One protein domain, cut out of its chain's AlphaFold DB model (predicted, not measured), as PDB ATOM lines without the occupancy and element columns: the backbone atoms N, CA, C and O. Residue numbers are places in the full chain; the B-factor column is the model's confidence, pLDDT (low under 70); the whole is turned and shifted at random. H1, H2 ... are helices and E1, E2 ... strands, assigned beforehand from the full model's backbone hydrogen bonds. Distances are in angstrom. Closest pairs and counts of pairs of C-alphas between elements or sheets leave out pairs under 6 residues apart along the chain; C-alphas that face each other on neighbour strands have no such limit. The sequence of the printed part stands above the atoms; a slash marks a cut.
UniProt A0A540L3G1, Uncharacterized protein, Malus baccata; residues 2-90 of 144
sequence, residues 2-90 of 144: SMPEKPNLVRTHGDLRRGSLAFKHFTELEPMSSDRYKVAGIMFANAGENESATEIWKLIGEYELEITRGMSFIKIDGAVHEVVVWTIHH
ATOM      1  N   SER A   2     132.474 113.996 121.170       33.03
ATOM      2  CA  SER A   2     133.713 113.498 120.565       33.03
ATOM      3  C   SER A   2     134.905 114.331 121.039       33.03
ATOM      4  O   SER A   2     134.860 115.557 120.952       33.03
ATOM      5  N   MET A   3     135.951 113.670 121.545       27.69
ATOM      6  CA  MET A   3     137.238 114.299 121.865       27.69
ATOM      7  C   MET A   3     137.770 115.063 120.641       27.69
ATOM      8  O   MET A   3     137.774 114.488 119.550       27.69
ATOM      9  N   PRO A   4     138.232 116.320 120.782       47.00
ATOM     10  CA  PRO A   4     138.887 117.008 119.684       47.00
ATOM     11  C   PRO A   4     140.227 116.330 119.387       47.00
ATOM     12  O   PRO A   4     140.986 115.962 120.286       47.00
ATOM     13  N   GLU A   5     140.481 116.137 118.099       40.62
ATOM     14  CA  GLU A   5     141.690 115.529 117.568       40.62
ATOM     15  C   GLU A   5     142.957 116.257 118.057       40.62
ATOM     16  O   GLU A   5     142.997 117.474 118.236       40.62
ATOM     17  N   LYS A   6     143.998 115.458 118.304       41.56
ATOM     18  CA  LYS A   6     145.280 115.808 118.934       41.56
ATOM     19  C   LYS A   6     145.909 117.103 118.372       41.56
ATOM     20  O   LYS A   6     146.000 117.252 117.151       41.56
ATOM     21  N   PRO A   7     146.451 118.004 119.218       39.41
ATOM     22  CA  PRO A   7     146.969 119.308 118.797       39.41
ATOM     23  C   PRO A   7     148.389 119.181 118.225       39.41
ATOM     24  O   PRO A   7     149.372 119.602 118.829       39.41
ATOM     25  N   ASN A   8     148.509 118.601 117.034       42.12
ATOM     26  CA  ASN A   8     149.801 118.412 116.369       42.12
ATOM     27  C   ASN A   8     150.123 119.534 115.355       42.12
ATOM     28  O   ASN A   8     151.132 119.447 114.656       42.12
ATOM     29  N   LEU A   9     149.298 120.590 115.257       38.19
ATOM     30  CA  LEU A   9     149.415 121.631 114.219       38.19
ATOM     31  C   LEU A   9     150.694 122.483 114.304       38.19
ATOM     32  O   LEU A   9     151.201 122.921 113.273       38.19
ATOM     33  N   VAL A  10     151.247 122.701 115.499       47.84
ATOM     34  CA  VAL A  10     152.431 123.564 115.688       47.84
ATOM     35  C   VAL A  10     153.664 122.999 114.972       47.84
ATOM     36  O   VAL A  10     154.459 123.750 114.411       47.84
ATOM     37  N   ARG A  11     153.782 121.666 114.897       47.09
ATOM     38  CA  ARG A  11     154.902 120.987 114.228       47.09
ATOM     39  C   ARG A  11     154.908 121.196 112.709       47.09
ATOM     40  O   ARG A  11     155.954 121.040 112.087       47.09
ATOM     41  N   THR A  12     153.757 121.510 112.114       50.22
ATOM     42  CA  THR A  12     153.557 121.488 110.655       50.22
ATOM     43  C   THR A  12     153.716 122.867 110.008       50.22
ATOM     44  O   THR A  12     154.049 122.938 108.830       50.22
ATOM     45  N   HIS A  13     153.514 123.960 110.756       54.66
ATOM     46  CA  HIS A  13     153.428 125.310 110.178       54.66
ATOM     47  C   HIS A  13     154.622 126.236 110.464       54.66
ATOM     48  O   HIS A  13     154.658 127.332 109.916       54.66
ATOM     49  N   GLY A  14     155.593 125.826 111.290       61.88
ATOM     50  CA  GLY A  14     156.798 126.630 111.558       61.88
ATOM     51  C   GLY A  14     156.539 127.961 112.285       61.88
ATOM     52  O   GLY A  14     157.399 128.834 112.293       61.88
ATOM     53  N   ASP A  15     155.363 128.134 112.895       78.94
ATOM     54  CA  ASP A  15     154.996 129.340 113.647       78.94
ATOM     55  C   ASP A  15     155.477 129.211 115.098       78.94
ATOM     56  O   ASP A  15     154.753 128.741 115.984       78.94
ATOM     57  N   LEU A  16     156.731 129.615 115.322       81.00
ATOM     58  CA  LEU A  16     157.387 129.535 116.627       81.00
ATOM     59  C   LEU A  16     156.614 130.308 117.705       81.00
ATOM     60  O   LEU A  16     156.484 129.836 118.829       81.00
ATOM     61  N   ARG A  17     156.033 131.467 117.365       83.94
ATOM     62  CA  ARG A  17     155.333 132.324 118.333       83.94
ATOM     63  C   ARG A  17     154.089 131.642 118.893       83.94
ATOM     64  O   ARG A  17     153.888 131.623 120.107       83.94
ATOM     65  N   ARG A  18     153.247 131.083 118.017       83.31
ATOM     66  CA  ARG A  18     152.056 130.336 118.456       83.31
ATOM     67  C   ARG A  18     152.439 129.052 119.183       83.31
ATOM     68  O   ARG A  18     151.780 128.691 120.154       83.31
ATOM     69  N   GLY A  19     153.506 128.398 118.738       83.62
ATOM     70  CA  GLY A  19     154.017 127.195 119.373       83.62
ATOM     71  C   GLY A  19     154.522 127.407 120.795       83.62
ATOM     72  O   GLY A  19     154.129 126.659 121.688       83.62
ATOM     73  N   SER A  20     155.295 128.466 121.034       85.06
ATOM     74  CA  SER A  20     155.765 128.835 122.375       85.06
ATOM     75  C   SER A  20     154.613 129.205 123.310       85.06
ATOM     76  O   SER A  20     154.600 128.780 124.464       85.06
ATOM     77  N   LEU A  21     153.610 129.942 122.817       88.31
ATOM     78  CA  LEU A  21     152.425 130.276 123.614       88.31
ATOM     79  C   LEU A  21     151.628 129.019 123.993       88.31
ATOM     80  O   LEU A  21     151.250 128.851 125.149       88.31
ATOM     81  N   ALA A  22     151.409 128.117 123.034       85.69
ATOM     82  CA  ALA A  22     150.731 126.852 123.291       85.69
ATOM     83  C   ALA A  22     151.520 125.984 124.283       85.69
ATOM     84  O   ALA A  22     150.929 125.412 125.194       85.69
ATOM     85  N   PHE A  23     152.848 125.919 124.138       87.19
ATOM     86  CA  PHE A  23     153.708 125.175 125.052       87.19
ATOM     87  C   PHE A  23     153.597 125.690 126.488       87.19
ATOM     88  O   PHE A  23     153.392 124.878 127.384       87.19
ATOM     89  N   LYS A  24     153.619 127.012 126.699       88.12
ATOM     90  CA  LYS A  24     153.435 127.608 128.030       88.12
ATOM     91  C   LYS A  24     152.125 127.153 128.687       88.12
ATOM     92  O   LYS A  24     152.123 126.713 129.833       88.12
ATOM     93  N   HIS A  25     151.022 127.193 127.945       88.50
ATOM     94  CA  HIS A  25     149.741 126.711 128.461       88.50
ATOM     95  C   HIS A  25     149.750 125.202 128.738       88.50
ATOM     96  O   HIS A  25     149.175 124.755 129.726       88.50
ATOM     97  N   PHE A  26     150.430 124.401 127.913       84.25
ATOM     98  CA  PHE A  26     150.561 122.966 128.169       84.25
ATOM     99  C   PHE A  26     151.424 122.652 129.388       84.25
ATOM    100  O   PHE A  26     151.098 121.712 130.102       84.25
ATOM    101  N   THR A  27     152.473 123.425 129.669       85.00
ATOM    102  CA  THR A  27     153.272 123.232 130.888       85.00
ATOM    103  C   THR A  27     152.503 123.601 132.154       85.00
ATOM    104  O   THR A  27     152.734 123.000 133.194       85.00
ATOM    105  N   GLU A  28     151.558 124.541 132.071       87.75
ATOM    106  CA  GLU A  28     150.674 124.895 133.190       87.75
ATOM    107  C   GLU A  28     149.602 123.816 133.433       87.75
ATOM    108  O   GLU A  28     149.303 123.486 134.579       87.75
ATOM    109  N   LEU A  29     149.028 123.258 132.362       87.62
ATOM    110  CA  LEU A  29     147.927 122.288 132.442       87.62
ATOM    111  C   LEU A  29     148.397 120.839 132.639       87.62
ATOM    112  O   LEU A  29     147.759 120.070 133.352       87.62
ATOM    113  N   GLU A  30     149.489 120.453 131.983       83.25
ATOM    114  CA  GLU A  30     150.005 119.082 131.910       83.25
ATOM    115  C   GLU A  30     151.536 119.057 132.144       83.25
ATOM    116  O   GLU A  30     152.290 118.602 131.277       83.25
ATOM    117  N   PRO A  31     152.031 119.518 133.314       83.31
ATOM    118  CA  PRO A  31     153.465 119.694 133.582       83.31
ATOM    119  C   PRO A  31     154.290 118.404 133.510       83.31
ATOM    120  O   PRO A  31     155.492 118.474 133.286       83.31
ATOM    121  N   MET A  32     153.654 117.238 133.662       84.81
ATOM    122  CA  MET A  32     154.304 115.919 133.611       84.81
ATOM    123  C   MET A  32     154.169 115.225 132.246       84.81
ATOM    124  O   MET A  32     154.478 114.043 132.108       84.81
ATOM    125  N   SER A  33     153.673 115.918 131.216       85.19
ATOM    126  CA  SER A  33     153.477 115.315 129.895       85.19
ATOM    127  C   SER A  33     154.755 115.348 129.056       85.19
ATOM    128  O   SER A  33     155.050 116.341 128.388       85.19
ATOM    129  N   SER A  34     155.492 114.235 129.030       81.69
ATOM    130  CA  SER A  34     156.740 114.082 128.263       81.69
ATOM    131  C   SER A  34     156.598 114.424 126.772       81.69
ATOM    132  O   SER A  34     157.496 115.022 126.175       81.69
ATOM    133  N   ASP A  35     155.442 114.125 126.176       82.25
ATOM    134  CA  ASP A  35     155.136 114.425 124.778       82.25
ATOM    135  C   ASP A  35     155.107 115.932 124.487       82.25
ATOM    136  O   ASP A  35     155.552 116.360 123.417       82.25
ATOM    137  N   ARG A  36     154.632 116.759 125.430       85.06
ATOM    138  CA  ARG A  36     154.574 118.224 125.265       85.06
ATOM    139  C   ARG A  36     155.970 118.822 125.203       85.06
ATOM    140  O   ARG A  36     156.264 119.583 124.278       85.06
ATOM    141  N   TYR A  37     156.838 118.424 126.129       87.31
ATOM    142  CA  TYR A  37     158.236 118.852 126.138       87.31
ATOM    143  C   TYR A  37     158.972 118.346 124.901       87.31
ATOM    144  O   TYR A  37     159.673 119.110 124.243       87.31
ATOM    145  N   LYS A  38     158.747 117.091 124.498       84.44
ATOM    146  CA  LYS A  38     159.349 116.540 123.278       84.44
ATOM    147  C   LYS A  38     158.972 117.349 122.034       84.44
ATOM    148  O   LYS A  38     159.834 117.654 121.207       84.44
ATOM    149  N   VAL A  39     157.694 117.700 121.877       83.81
ATOM    150  CA  VAL A  39     157.222 118.503 120.736       83.81
ATOM    151  C   VAL A  39     157.829 119.907 120.759       83.81
ATOM    152  O   VAL A  39     158.253 120.384 119.704       83.81
ATOM    153  N   ALA A  40     157.935 120.540 121.928       85.94
ATOM    154  CA  ALA A  40     158.560 121.855 122.069       85.94
ATOM    155  C   ALA A  40     160.064 121.832 121.763       85.94
ATOM    156  O   ALA A  40     160.542 122.669 121.000       85.94
ATOM    157  N   GLY A  41     160.799 120.834 122.261       84.25
ATOM    158  CA  GLY A  41     162.225 120.675 121.971       84.25
ATOM    159  C   GLY A  41     162.495 120.501 120.473       84.25
ATOM    160  O   GLY A  41     163.407 121.120 119.927       84.25
ATOM    161  N   ILE A  42     161.652 119.728 119.776       81.31
ATOM    162  CA  ILE A  42     161.715 119.589 118.311       81.31
ATOM    163  C   ILE A  42     161.388 120.915 117.611       81.31
ATOM    164  O   ILE A  42     162.033 121.261 116.625       81.31
ATOM    165  N   MET A  43     160.392 121.658 118.098       85.00
ATOM    166  CA  MET A  43     159.998 122.949 117.530       85.00
ATOM    167  C   MET A  43     161.131 123.980 117.610       85.00
ATOM    168  O   MET A  43     161.465 124.569 116.583       85.00
ATOM    169  N   PHE A  44     161.740 124.168 118.787       82.62
ATOM    170  CA  PHE A  44     162.864 125.094 118.966       82.62
ATOM    171  C   PHE A  44     164.077 124.682 118.125       82.62
ATOM    172  O   PHE A  44     164.659 125.518 117.436       82.62
ATOM    173  N   ALA A  45     164.395 123.383 118.076       80.81
ATOM    174  CA  ALA A  45     165.492 122.875 117.253       80.81
ATOM    175  C   ALA A  45     165.269 123.140 115.751       80.81
ATOM    176  O   ALA A  45     166.171 123.607 115.056       80.81
ATOM    177  N   ASN A  46     164.046 122.923 115.252       77.56
ATOM    178  CA  ASN A  46     163.688 123.210 113.859       77.56
ATOM    179  C   ASN A  46     163.752 124.707 113.519       77.56
ATOM    180  O   ASN A  46     163.983 125.051 112.361       77.56
ATOM    181  N   ALA A  47     163.528 125.581 114.502       80.12
ATOM    182  CA  ALA A  47     163.629 127.029 114.342       80.12
ATOM    183  C   ALA A  47     165.076 127.556 114.440       80.12
ATOM    184  O   ALA A  47     165.303 128.736 114.194       80.12
ATOM    185  N   GLY A  48     166.052 126.700 114.771       79.88
ATOM    186  CA  GLY A  48     167.450 127.090 114.984       79.88
ATOM    187  C   GLY A  48     167.752 127.617 116.393       79.88
ATOM    188  O   GLY A  48     168.898 127.966 116.672       79.88
ATOM    189  N   GLU A  49     166.764 127.619 117.290       82.12
ATOM    190  CA  GLU A  49     166.867 128.045 118.692       82.12
ATOM    191  C   GLU A  49     167.497 126.930 119.545       82.12
ATOM    192  O   GLU A  49     166.850 126.277 120.372       82.12
ATOM    193  N   ASN A  50     168.776 126.649 119.290       79.88
ATOM    194  CA  ASN A  50     169.483 125.506 119.873       79.88
ATOM    195  C   ASN A  50     169.593 125.578 121.407       79.88
ATOM    196  O   ASN A  50     169.546 124.540 122.070       79.88
ATOM    197  N   GLU A  51     169.726 126.780 121.973       85.56
ATOM    198  CA  GLU A  51     169.780 126.984 123.427       85.56
ATOM    199  C   GLU A  51     168.444 126.625 124.081       85.56
ATOM    200  O   GLU A  51     168.412 125.768 124.965       85.56
ATOM    201  N   SER A  52     167.334 127.172 123.574       84.31
ATOM    202  CA  SER A  52     165.990 126.849 124.065       84.31
ATOM    203  C   SER A  52     165.667 125.368 123.900       84.31
ATOM    204  O   SER A  52     165.121 124.746 124.806       84.31
ATOM    205  N   ALA A  53     166.051 124.752 122.776       84.69
ATOM    206  CA  ALA A  53     165.884 123.312 122.602       84.69
ATOM    207  C   ALA A  53     166.652 122.525 123.676       84.69
ATOM    208  O   ALA A  53     166.102 121.600 124.271       84.69
ATOM    209  N   THR A  54     167.904 122.904 123.948       84.94
ATOM    210  CA  THR A  54     168.751 122.266 124.969       84.94
ATOM    211  C   THR A  54     168.144 122.387 126.363       84.94
ATOM    212  O   THR A  54     168.151 121.416 127.116       84.94
ATOM    213  N   GLU A  55     167.589 123.547 126.700       89.44
ATOM    214  CA  GLU A  55     166.907 123.779 127.972       89.44
ATOM    215  C   GLU A  55     165.679 122.875 128.134       89.44
ATOM    216  O   GLU A  55     165.544 122.202 129.153       89.44
ATOM    217  N   ILE A  56     164.849 122.738 127.094       87.75
ATOM    218  CA  ILE A  56     163.711 121.809 127.121       87.75
ATOM    219  C   ILE A  56     164.167 120.363 127.360       87.75
ATOM    220  O   ILE A  56     163.549 119.640 128.141       87.75
ATOM    221  N   TRP A  57     165.260 119.927 126.730       83.88
ATOM    222  CA  TRP A  57     165.793 118.580 126.946       83.88
ATOM    223  C   TRP A  57     166.370 118.376 128.352       83.88
ATOM    224  O   TRP A  57     166.268 117.268 128.878       83.88
ATOM    225  N   LYS A  58     166.930 119.423 128.974       87.94
ATOM    226  CA  LYS A  58     167.331 119.384 130.389       87.94
ATOM    227  C   LYS A  58     166.120 119.212 131.298       87.94
ATOM    228  O   LYS A  58     166.141 118.305 132.120       87.94
ATOM    229  N   LEU A  59     165.057 119.987 131.080       87.50
ATOM    230  CA  LEU A  59     163.820 119.895 131.868       87.50
ATOM    231  C   LEU A  59     163.203 118.493 131.814       87.50
ATOM    232  O   LEU A  59     162.751 117.977 132.827       87.50
ATOM    233  N   ILE A  60     163.230 117.831 130.655       85.50
ATOM    234  CA  ILE A  60     162.782 116.433 130.543       85.50
ATOM    235  C   ILE A  60     163.605 115.512 131.455       85.50
ATOM    236  O   ILE A  60     163.034 114.628 132.090       85.50
ATOM    237  N   GLY A  61     164.925 115.701 131.510       83.00
ATOM    238  CA  GLY A  61     165.801 114.927 132.391       83.00
ATOM    239  C   GLY A  61     165.574 115.235 133.871       83.00
ATOM    240  O   GLY A  61     165.487 114.309 134.668       83.00
ATOM    241  N   GLU A  62     165.435 116.512 134.225       87.75
ATOM    242  CA  GLU A  62     165.195 116.975 135.600       87.75
ATOM    243  C   GLU A  62     163.848 116.501 136.153       87.75
ATOM    244  O   GLU A  62     163.753 116.134 137.320       87.75
ATOM    245  N   TYR A  63     162.817 116.468 135.309       85.75
ATOM    246  CA  TYR A  63     161.492 115.957 135.662       85.75
ATOM    247  C   TYR A  63     161.352 114.439 135.472       85.75
ATOM    248  O   TYR A  63     160.243 113.919 135.600       85.75
ATOM    249  N   GLU A  64     162.443 113.738 135.140       84.88
ATOM    250  CA  GLU A  64     162.483 112.287 134.896       84.88
ATOM    251  C   GLU A  64     161.379 111.804 133.933       84.88
ATOM    252  O   GLU A  64     160.799 110.727 134.080       84.88
ATOM    253  N   LEU A  65     161.063 112.617 132.920       82.88
ATOM    254  CA  LEU A  65     159.938 112.363 132.027       82.88
ATOM    255  C   LEU A  65     160.247 111.206 131.073       82.88
ATOM    256  O   LEU A  65     161.140 111.286 130.224       82.88
ATOM    257  N   GLU A  66     159.438 110.149 131.141       77.94
ATOM    258  CA  GLU A  66     159.521 109.037 130.198       77.94
ATOM    259  C   GLU A  66     159.099 109.478 128.795       77.94
ATOM    260  O   GLU A  66     157.918 109.644 128.483       77.94
ATOM    261  N   ILE A  67     160.072 109.651 127.902       71.38
ATOM    262  CA  ILE A  67     159.794 109.934 126.496       71.38
ATOM    263  C   ILE A  67     159.638 108.624 125.730       71.38
ATOM    264  O   ILE A  67     160.588 107.841 125.629       71.38
ATOM    265  N   THR A  68     158.506 108.442 125.046       63.56
ATOM    266  CA  THR A  68     158.379 107.375 124.049       63.56
ATOM    267  C   THR A  68     159.351 107.634 122.897       63.56
ATOM    268  O   THR A  68     159.206 108.584 122.117       63.56
ATOM    269  N   ARG A  69     160.384 106.799 122.782       61.75
ATOM    270  CA  ARG A  69     161.383 106.887 121.713       61.75
ATOM    271  C   ARG A  69     160.878 106.136 120.486       61.75
ATOM    272  O   ARG A  69     160.423 105.003 120.587       61.75
ATOM    273  N   GLY A  70     160.969 106.764 119.315       56.47
ATOM    274  CA  GLY A  70     160.768 106.045 118.062       56.47
ATOM    275  C   GLY A  70     162.001 105.190 117.818       56.47
ATOM    276  O   GLY A  70     163.044 105.734 117.471       56.47
ATOM    277  N   MET A  71     161.913 103.884 118.043       51.94
ATOM    278  CA  MET A  71     163.019 102.964 117.782       51.94
ATOM    279  C   MET A  71     162.769 102.242 116.465       51.94
ATOM    280  O   MET A  71     161.665 101.774 116.189       51.94
ATOM    281  N   SER A  72     163.801 102.169 115.636       55.56
ATOM    282  CA  SER A  72     163.797 101.358 114.426       55.56
ATOM    283  C   SER A  72     165.068 100.530 114.381       55.56
ATOM    284  O   SER A  72     166.138 101.005 114.746       55.56
ATOM    285  N   PHE A  73     164.953  99.288 113.934       57.16
ATOM    286  CA  PHE A  73     166.097  98.404 113.771       57.16
ATOM    287  C   PHE A  73     166.446  98.320 112.291       57.16
ATOM    288  O   PHE A  73     165.578  98.071 111.451       57.16
ATOM    289  N   ILE A  74     167.719  98.515 111.957       67.44
ATOM    290  CA  ILE A  74     168.220  98.367 110.592       67.44
ATOM    291  C   ILE A  74     169.255  97.251 110.587       67.44
ATOM    292  O   ILE A  74     170.271  97.331 111.267       67.44
ATOM    293  N   LYS A  75     169.022  96.212 109.779       55.91
ATOM    294  CA  LYS A  75     170.015  95.158 109.548       55.91
ATOM    295  C   LYS A  75     170.905  95.515 108.354       55.91
ATOM    296  O   LYS A  75     170.386  95.749 107.248       55.91
ATOM    297  N   ILE A  76     172.217  95.563 108.582       64.44
ATOM    298  CA  ILE A  76     173.269  95.816 107.583       64.44
ATOM    299  C   ILE A  76     174.364  94.767 107.808       64.44
ATOM    300  O   ILE A  76     174.782  94.566 108.939       64.44
ATOM    301  N   ASP A  77     174.756  94.041 106.757       60.62
ATOM    302  CA  ASP A  77     175.843  93.043 106.778       60.62
ATOM    303  C   ASP A  77     175.792  92.037 107.941       60.62
ATOM    304  O   ASP A  77     176.795  91.664 108.537       60.62
ATOM    305  N   GLY A  78     174.583  91.589 108.289       69.25
ATOM    306  CA  GLY A  78     174.366  90.643 109.387       69.25
ATOM    307  C   GLY A  78     174.270  91.285 110.775       69.25
ATOM    308  O   GLY A  78     173.641  90.682 111.643       69.25
ATOM    309  N   ALA A  79     174.759  92.513 110.959       49.03
ATOM    310  CA  ALA A  79     174.643  93.281 112.194       49.03
ATOM    311  C   ALA A  79     173.288  94.005 112.293       49.03
ATOM    312  O   ALA A  79     172.762  94.539 111.311       49.03
ATOM    313  N   VAL A  80     172.703  94.007 113.494       60.12
ATOM    314  CA  VAL A  80     171.485  94.766 113.809       60.12
ATOM    315  C   VAL A  80     171.900  96.092 114.430       60.12
ATOM    316  O   VAL A  80     172.496  96.118 115.500       60.12
ATOM    317  N   HIS A  81     171.580  97.189 113.751       57.16
ATOM    318  CA  HIS A  81     171.797  98.541 114.244       57.16
ATOM    319  C   HIS A  81     170.493  99.079 114.823       57.16
ATOM    320  O   HIS A  81     169.478  99.162 114.124       57.16
ATOM    321  N   GLU A  82     170.526  99.452 116.097       54.25
ATOM    322  CA  GLU A  82     169.443 100.182 116.738       54.25
ATOM    323  C   GLU A  82     169.528 101.659 116.346       54.25
ATOM    324  O   GLU A  82     170.544 102.324 116.548       54.25
ATOM    325  N   VAL A  83     168.456 102.171 115.751       56.59
ATOM    326  CA  VAL A  83     168.319 103.578 115.390       56.59
ATOM    327  C   VAL A  83     167.204 104.168 116.232       56.59
ATOM    328  O   VAL A  83     166.014 103.976 115.966       56.59
ATOM    329  N   VAL A  84     167.617 104.907 117.254       54.38
ATOM    330  CA  VAL A  84     166.736 105.674 118.127       54.38
ATOM    331  C   VAL A  84     166.524 107.049 117.497       54.38
ATOM    332  O   VAL A  84     167.445 107.862 117.409       54.38
ATOM    333  N   VAL A  85     165.305 107.330 117.038       55.59
ATOM    334  CA  VAL A  85     164.922 108.650 116.525       55.59
ATOM    335  C   VAL A  85     164.680 109.567 117.718       55.59
ATOM    336  O   VAL A  85     163.581 109.607 118.276       55.59
ATOM    337  N   TRP A  86     165.728 110.281 118.128       50.78
ATOM    338  CA  TRP A  86     165.639 111.274 119.197       50.78
ATOM    339  C   TRP A  86     165.437 112.689 118.638       50.78
ATOM    340  O   TRP A  86     164.541 113.396 119.081       50.78
ATOM    341  N   THR A  87     166.144 113.053 117.567       45.19
ATOM    342  CA  THR A  87     165.988 114.316 116.828       45.19
ATOM    343  C   THR A  87     166.626 114.187 115.441       45.19
ATOM    344  O   THR A  87     167.481 113.336 115.203       45.19
ATOM    345  N   ILE A  88     166.233 115.052 114.505       42.81
ATOM    346  CA  ILE A  88     166.835 115.187 113.164       42.81
ATOM    347  C   ILE A  88     168.296 115.699 113.177       42.81
ATOM    348  O   ILE A  88     168.893 115.869 112.118       42.81
ATOM    349  N   HIS A  89     168.899 115.897 114.354       45.19
ATOM    350  CA  HIS A  89     170.241 116.457 114.533       45.19
ATOM    351  C   HIS A  89     171.290 115.378 114.832       45.19
ATOM    352  O   HIS A  89     172.064 115.480 115.775       45.19
ATOM    353  N   HIS A  90     171.355 114.336 114.003       47.38
ATOM    354  CA  HIS A  90     172.582 113.545 113.913       47.38
ATOM    355  C   HIS A  90     173.532 114.265 112.947       47.38
ATOM    356  O   HIS A  90     173.109 114.633 111.852       47.38
TER     357      HIS A  90
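This is residues 2 to 90 of the 144 residues of an uncharacterized protein of Malus baccata (UniProt A0A540L3G1). A small body of helices gives off an arm, the two-stranded hairpin E1 and E2. In the body H2, H3 and H4 lie side by side, with H3 between H2 and H4, and the short H1 sits by the beginning of H2; the hairpin's tip, residues 75 to 80, sticks out free. The printed part has 89 residues, with four named helices followed by two named strands, which make one antiparallel sheet of order E1 - E2; its class is mixed, helices and strands. The whole is loose, with a radius of gyration of the C-alphas of 15.1 A and spans of 47 by 37 by 29 A.

Look first at the sheet: E1, residues 70 to 76, and E2, residues 79 to 85, are a hairpin with a tight link of 2 residues. They are antiparallel, at 154 degrees; C-alphas 73 and 82 face each other at 4.8 A, and N 74 and O 81, 2.9 A apart, are within hydrogen-bond range, as are N 83 and O 72 at 2.8 A. The hub of the helices is H3, residues 34 to 46, and both strands are apart from it. H4, residues 50 to 62, touches H3, closest at the C-alphas of Gly 41 and Ala 53, 4.6 A apart. H2, residues 16 to 29, touches H3 too, closest at the C-alphas of Phe 23 and Ala 40, 6.6 A apart. Each of these two pairs is a hairpin with a shallow tilt of 17 degrees, opposite ways, while H2 and H4 are apart. H1, residues 10 to 13, only just touches H3, with 3 pairs of C-alphas within 8 A; the closest are those of Arg 11 and Met 43, 6.4 A apart. H1 and H2 only just touch, with 3 pairs within 8 A, and only at the corner by their link; the closest C-alphas are those of Val 10 and Gly 19, 5.4 A apart. In H2, H3 and H4 every O i to N i+4 pair is within hydrogen-bond range; H1 is too short for such a pair.

Find C-alpha 70 at (160.768, 106.045, 118.062); from there E1 runs 19.3 A to C-alpha 76, and E2 returns over 18.7 A to C-alpha 85 at (164.922, 108.650, 116.525). H2 begins at C-alpha 16, (157.387, 129.535, 116.627), and is 19.8 A long; H3 and H4 are 18.4 A each, and H1 is 5.9 A.

The C-alphas farthest apart, those of Ser 2 and Asp 77, are 48.8 A apart. The printed part has no cut, and the link from H4 to E1, 7 residues, is short but not tight. The model's mean pLDDT over the printed part is 70.9; look for values under 70 in residues 2 to 14 and 68 to 90.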